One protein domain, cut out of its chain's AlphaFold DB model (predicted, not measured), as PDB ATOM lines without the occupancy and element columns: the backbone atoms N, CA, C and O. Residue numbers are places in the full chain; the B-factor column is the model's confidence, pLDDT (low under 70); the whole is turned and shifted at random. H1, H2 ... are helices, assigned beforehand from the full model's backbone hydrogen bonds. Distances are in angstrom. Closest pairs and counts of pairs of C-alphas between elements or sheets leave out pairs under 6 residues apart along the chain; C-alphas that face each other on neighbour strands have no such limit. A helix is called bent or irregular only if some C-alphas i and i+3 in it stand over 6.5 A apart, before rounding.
ATOM      1  N   PRO A 308      38.133 214.607 114.099       90.00
ATOM      2  CA  PRO A 308      37.768 215.857 114.775       90.00
ATOM      3  C   PRO A 308      36.705 216.693 114.051       90.00
ATOM      4  O   PRO A 308      35.821 217.243 114.696       90.00
ATOM      5  N   SER A 309      36.737 216.734 112.716       87.69
ATOM      6  CA  SER A 309      35.754 217.479 111.922       87.69
ATOM      7  C   SER A 309      34.338 216.894 111.992       87.69
ATOM      8  O   SER A 309      33.375 217.636 111.851       87.69
ATOM      9  N   GLN A 310      34.190 215.579 112.198       88.62
ATOM     10  CA  GLN A 310      32.872 214.967 112.418       88.62
ATOM     11  C   GLN A 310      32.330 215.363 113.793       88.62
ATOM     12  O   GLN A 310      31.183 215.788 113.906       88.62
ATOM     13  N   LEU A 311      33.179 215.285 114.822       90.25
ATOM     14  CA  LEU A 311      32.813 215.654 116.190       90.25
ATOM     15  C   LEU A 311      32.396 217.124 116.289       90.25
ATOM     16  O   LEU A 311      31.420 217.437 116.964       90.25
ATOM     17  N   GLU A 312      33.099 218.022 115.597       89.62
ATOM     18  CA  GLU A 312      32.749 219.444 115.530       89.62
ATOM     19  C   GLU A 312      31.337 219.650 114.958       89.62
ATOM     20  O   GLU A 312      30.500 220.275 115.608       89.62
ATOM     21  N   GLN A 313      31.023 219.027 113.817       89.12
ATOM     22  CA  GLN A 313      29.688 219.105 113.209       89.12
ATOM     23  C   GLN A 313      28.588 218.544 114.117       89.12
ATOM     24  O   GLN A 313      27.483 219.087 114.183       89.12
ATOM     25  N   TRP A 314      28.862 217.449 114.826       91.38
ATOM     26  CA  TRP A 314      27.881 216.878 115.743       91.38
ATOM     27  C   TRP A 314      27.651 217.768 116.964       91.38
ATOM     28  O   TRP A 314      26.505 217.949 117.377       91.38
ATOM     29  N   ARG A 315      28.703 218.390 117.504       90.00
ATOM     30  CA  ARG A 315      28.592 219.365 118.600       90.00
ATOM     31  C   ARG A 315      27.793 220.592 118.193       90.00
ATOM     32  O   ARG A 315      26.921 221.017 118.947       90.00
ATOM     33  N   GLU A 316      28.018 221.127 116.997       87.56
ATOM     34  CA  GLU A 316      27.201 222.217 116.454       87.56
ATOM     35  C   GLU A 316      25.721 221.823 116.371       87.56
ATOM     36  O   GLU A 316      24.839 222.593 116.764       87.56
ATOM     37  N   ASN A 317      25.438 220.592 115.929       85.88
ATOM     38  CA  ASN A 317      24.080 220.062 115.898       85.88
ATOM     39  C   ASN A 317      23.460 219.970 117.299       85.88
ATOM     40  O   ASN A 317      22.308 220.361 117.485       85.88
ATOM     41  N   HIS A 318      24.225 219.508 118.292       86.62
ATOM     42  CA  HIS A 318      23.791 219.450 119.690       86.62
ATOM     43  C   HIS A 318      23.481 220.830 120.254       86.62
ATOM     44  O   HIS A 318      22.435 220.993 120.877       86.62
ATOM     45  N   VAL A 319      24.326 221.830 119.994       86.75
ATOM     46  CA  VAL A 319      24.088 223.219 120.416       86.75
ATOM     47  C   VAL A 319      22.801 223.757 119.791       86.75
ATOM     48  O   VAL A 319      21.953 224.307 120.494       86.75
ATOM     49  N   PHE A 320      22.608 223.550 118.486       84.19
ATOM     50  CA  PHE A 320      21.389 223.976 117.800       84.19
ATOM     51  C   PHE A 320      20.141 223.274 118.359       84.19
ATOM     52  O   PHE A 320      19.117 223.910 118.620       84.19
ATOM     53  N   LYS A 321      20.229 221.961 118.588       83.88
ATOM     54  CA  LYS A 321      19.144 221.154 119.148       83.88
ATOM     55  C   LYS A 321      18.808 221.574 120.581       83.88
ATOM     56  O   LYS A 321      17.626 221.704 120.898       83.88
ATOM     57  N   ALA A 322      19.813 221.823 121.420       85.12
ATOM     58  CA  ALA A 322      19.637 222.322 122.779       85.12
ATOM     59  C   ALA A 322      18.927 223.681 122.775       85.12
ATOM     60  O   ALA A 322      17.872 223.811 123.389       85.12
ATOM     61  N   ALA A 323      19.403 224.636 121.968       86.38
ATOM     62  CA  ALA A 323      18.788 225.960 121.844       86.38
ATOM     63  C   ALA A 323      17.308 225.906 121.413       86.38
ATOM     64  O   ALA A 323      16.501 226.733 121.836       86.38
ATOM     65  N   MET A 324      16.933 224.926 120.585       84.62
ATOM     66  CA  MET A 324      15.547 224.719 120.148       84.62
ATOM     67  C   MET A 324      14.676 224.018 121.202       84.62
ATOM     68  O   MET A 324      13.487 224.322 121.317       84.62
ATOM     69  N   LEU A 325      15.232 223.060 121.950       86.62
ATOM     70  CA  LEU A 325      14.475 222.207 122.871       86.62
ATOM     71  C   LEU A 325      14.412 222.736 124.304       86.62
ATOM     72  O   LEU A 325      13.425 222.466 124.985       86.62
ATOM     73  N   GLU A 326      15.404 223.489 124.767       88.06
ATOM     74  CA  GLU A 326      15.433 224.051 126.124       88.06
ATOM     75  C   GLU A 326      14.173 224.869 126.458       88.06
ATOM     76  O   GLU A 326      13.527 224.556 127.465       88.06
ATOM     77  N   PRO A 327      13.700 225.806 125.605       89.75
ATOM     78  CA  PRO A 327      12.469 226.549 125.884       89.75
ATOM     79  C   PRO A 327      11.234 225.645 125.971       89.75
ATOM     80  O   PRO A 327      10.306 225.906 126.740       89.75
ATOM     81  N   PHE A 328      11.206 224.568 125.180       87.44
ATOM     82  CA  PHE A 328      10.117 223.598 125.202       87.44
ATOM     83  C   PHE A 328      10.137 222.760 126.485       87.44
ATOM     84  O   PHE A 328       9.091 222.568 127.107       87.44
ATOM     85  N   VAL A 329      11.315 222.303 126.909       88.50
ATOM     86  CA  VAL A 329      11.500 221.583 128.174       88.50
ATOM     87  C   VAL A 329      11.115 222.472 129.356       88.50
ATOM     88  O   VAL A 329      10.401 222.012 130.246       88.50
ATOM     89  N   ASP A 330      11.495 223.749 129.355       88.94
ATOM     90  CA  ASP A 330      11.115 224.695 130.410       88.94
ATOM     91  C   ASP A 330       9.605 224.939 130.463       88.94
ATOM     92  O   ASP A 330       9.005 224.945 131.541       88.94
ATOM     93  N   HIS A 331       8.954 225.037 129.304       88.38
ATOM     94  CA  HIS A 331       7.495 225.083 129.233       88.38
ATOM     95  C   HIS A 331       6.842 223.800 129.766       88.38
ATOM     96  O   HIS A 331       5.824 223.862 130.461       88.38
ATOM     97  N   LEU A 332       7.426 222.631 129.480       88.88
ATOM     98  CA  LEU A 332       6.949 221.355 130.011       88.88
ATOM     99  C   LEU A 332       7.131 221.254 131.525       88.88
ATOM    100  O   LEU A 332       6.221 220.750 132.177       88.88
ATOM    101  N   LYS A 333       8.220 221.774 132.107       89.75
ATOM    102  CA  LYS A 333       8.417 221.783 133.572       89.75
ATOM    103  C   LYS A 333       7.248 222.455 134.294       89.75
ATOM    104  O   LYS A 333       6.823 221.975 135.341       89.75
ATOM    105  N   GLY A 334       6.684 223.516 133.709       86.50
ATOM    106  CA  GLY A 334       5.511 224.210 134.246       86.50
ATOM    107  C   GLY A 334       4.189 223.436 134.145       86.50
ATOM    108  O   GLY A 334       3.227 223.800 134.817       86.50
ATOM    109  N   LYS A 335       4.113 222.380 133.320       89.69
ATOM    110  CA  LYS A 335       2.883 221.601 133.075       89.69
ATOM    111  C   LYS A 335       2.945 220.164 133.588       89.69
ATOM    112  O   LYS A 335       1.963 219.675 134.136       89.69
ATOM    113  N   ASN A 336       4.058 219.478 133.365       90.19
ATOM    114  CA  ASN A 336       4.298 218.100 133.769       90.19
ATOM    115  C   ASN A 336       5.809 217.881 133.961       90.19
ATOM    116  O   ASN A 336       6.556 217.709 132.995       90.19
ATOM    117  N   ALA A 337       6.245 217.882 135.221       87.50
ATOM    118  CA  ALA A 337       7.655 217.776 135.583       87.50
ATOM    119  C   ALA A 337       8.282 216.416 135.220       87.50
ATOM    120  O   ALA A 337       9.444 216.376 134.818       87.50
ATOM    121  N   GLU A 338       7.530 215.314 135.306       86.00
ATOM    122  CA  GLU A 338       8.033 213.979 134.943       86.00
ATOM    123  C   GLU A 338       8.265 213.854 133.436       86.00
ATOM    124  O   GLU A 338       9.303 213.356 132.992       86.00
ATOM    125  N   LEU A 339       7.333 214.379 132.633       83.94
ATOM    126  CA  LEU A 339       7.486 214.402 131.181       83.94
ATOM    127  C   LEU A 339       8.644 215.314 130.764       83.94
ATOM    128  O   LEU A 339       9.421 214.948 129.890       83.94
ATOM    129  N   ALA A 340       8.793 216.473 131.411       83.00
ATOM    130  CA  ALA A 340       9.910 217.377 131.154       83.00
ATOM    131  C   ALA A 340      11.262 216.707 131.431       83.00
ATOM    132  O   ALA A 340      12.176 216.834 130.620       83.00
ATOM    133  N   LYS A 341      11.368 215.953 132.535       84.62
ATOM    134  CA  LYS A 341      12.564 215.169 132.862       84.62
ATOM    135  C   LYS A 341      12.844 214.109 131.795       84.62
ATOM    136  O   LYS A 341      13.950 214.057 131.275       84.62
ATOM    137  N   THR A 342      11.829 213.344 131.403       81.81
ATOM    138  CA  THR A 342      11.962 212.301 130.370       81.81
ATOM    139  C   THR A 342      12.422 212.883 129.031       81.81
ATOM    140  O   THR A 342      13.316 212.345 128.385       81.81
ATOM    141  N   VAL A 343      11.834 214.009 128.611       81.25
ATOM    142  CA  VAL A 343      12.210 214.687 127.362       81.25
ATOM    143  C   VAL A 343      13.625 215.254 127.450       81.25
ATOM    144  O   VAL A 343      14.377 215.120 126.490       81.25
ATOM    145  N   ALA A 344      14.006 215.852 128.581       81.75
ATOM    146  CA  ALA A 344      15.363 216.347 128.791       81.75
ATOM    147  C   ALA A 344      16.392 215.210 128.709       81.75
ATOM    148  O   ALA A 344      17.344 215.310 127.943       81.75
ATOM    149  N   ASP A 345      16.153 214.110 129.424       76.88
ATOM    150  CA  ASP A 345      17.065 212.964 129.482       76.88
ATOM    151  C   ASP A 345      17.237 212.274 128.119       76.88
ATOM    152  O   ASP A 345      18.322 211.767 127.826       76.88
ATOM    153  N   LEU A 346      16.184 212.262 127.292       71.62
ATOM    154  CA  LEU A 346      16.176 211.611 125.979       71.62
ATOM    155  C   LEU A 346      16.694 212.516 124.851       71.62
ATOM    156  O   LEU A 346      17.347 212.039 123.924       71.62
ATOM    157  N   MET A 347      16.353 213.807 124.876       75.31
ATOM    158  CA  MET A 347      16.490 214.679 123.705       75.31
ATOM    159  C   MET A 347      17.550 215.769 123.843       75.31
ATOM    160  O   MET A 347      18.035 216.230 122.803       75.31
ATOM    161  N   LEU A 348      17.906 216.186 125.064       77.56
ATOM    162  CA  LEU A 348      18.946 217.193 125.270       77.56
ATOM    163  C   LEU A 348      20.336 216.539 125.325       77.56
ATOM    164  O   LEU A 348      20.496 215.452 125.887       77.56
ATOM    165  N   PRO A 349      21.361 217.180 124.744       67.94
ATOM    166  CA  PRO A 349      22.730 216.715 124.886       67.94
ATOM    167  C   PRO A 349      23.161 216.771 126.355       67.94
ATOM    168  O   PRO A 349      23.107 217.817 126.997       67.94
ATOM    169  N   LYS A 350      23.626 215.637 126.884       65.31
ATOM    170  CA  LYS A 350      24.321 215.565 128.173       65.31
ATOM    171  C   LYS A 350      25.755 216.048 127.960       65.31
ATOM    172  O   LYS A 350      26.643 215.244 127.707       65.31
ATOM    173  N   VAL A 351      25.957 217.363 127.948       52.75
ATOM    174  CA  VAL A 351      27.301 217.947 127.863       52.75
ATOM    175  C   VAL A 351      27.952 217.835 129.248       52.75
ATOM    176  O   VAL A 351      27.318 218.235 130.228       52.75
ATOM    177  N   PRO A 352      29.176 217.293 129.374       44.59
ATOM    178  CA  PRO A 352      29.933 217.378 130.617       44.59
ATOM    179  C   PRO A 352      30.142 218.852 130.977       44.59
ATOM    180  O   PRO A 352      30.545 219.646 130.128       44.59
ATOM    181  N   SER A 353      29.882 219.218 132.230       38.09
ATOM    182  CA  SER A 353      29.963 220.595 132.744       38.09
ATOM    183  C   SER A 353      31.338 221.259 132.603       38.09
ATOM    184  O   SER A 353      31.452 222.459 132.828       38.09
ATOM    185  N   ASP A 354      32.366 220.505 132.213       35.69
ATOM    186  CA  ASP A 354      33.769 220.901 132.333       35.69
ATOM    187  C   ASP A 354      34.404 221.330 130.993       35.69
ATOM    188  O   ASP A 354      35.619 221.485 130.905       35.69
ATOM    189  N   MET A 355      33.603 221.550 129.940       37.28
ATOM    190  CA  MET A 355      34.076 222.072 128.642       37.28
ATOM    191  C   MET A 355      33.527 223.467 128.278       37.28
ATOM    192  O   MET A 355      33.468 223.808 127.096       37.28
ATOM    193  N   SER A 356      33.119 224.267 129.272       31.19
ATOM    194  CA  SER A 356      32.733 225.681 129.093       31.19
ATOM    195  C   SER A 356      33.877 226.654 129.348       31.19
ATOM    196  O   SER A 356      34.480 226.533 130.441       31.19
TER     197      SER A 356
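This is residues 308 to 356 of the 356 residues of an uncharacterized protein of Aspergillus calidoustus (UniProt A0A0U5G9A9). A lopsided helical hairpin: long H1 has a kink of 38 degrees near residue 325, and shorter H2 folds back beside its last part, followed by a tail without named elements, residues 348 to 356. Residues 308 to 314, which belong to H1, stick out. The printed part has 49 residues with two named helices, H1 then H2, and no named strand; it is all helix, loose, with a radius of gyration of the C-alphas of 12.4 A, and only just elongated, spanning 39 by 20 by 17 A.

Look at H1, residues 308 to 333, and H2, residues 337 to 347: they form a helical hairpin, running opposite ways at a shallow tilt of 12 degrees. H1 touches H2 with residues 325 to 333 alone; the closest C-alphas, of Leu 332 and Ala 340, are 5.1 A apart. In H2 every O i to N i+4 pair is within hydrogen-bond range; in H1, 20 of 22 are.

Find C-alpha 308 at (37.768, 215.857, 114.775); from there H1 runs 35.4 A to C-alpha 333. It is only just irregular: C-alphas 324 and 327 are 6.8 A apart. H2 runs 15.1 A, ending at C-alpha 347 at (16.490, 214.679, 123.705).

The C-alphas farthest apart, of Pro 308 and Lys 335, are 39.8 A apart. The printed part has no cut, and the link from H1 to H2 is tight. Look for low confidence, pLDDT under 70, at residues 349 to 356.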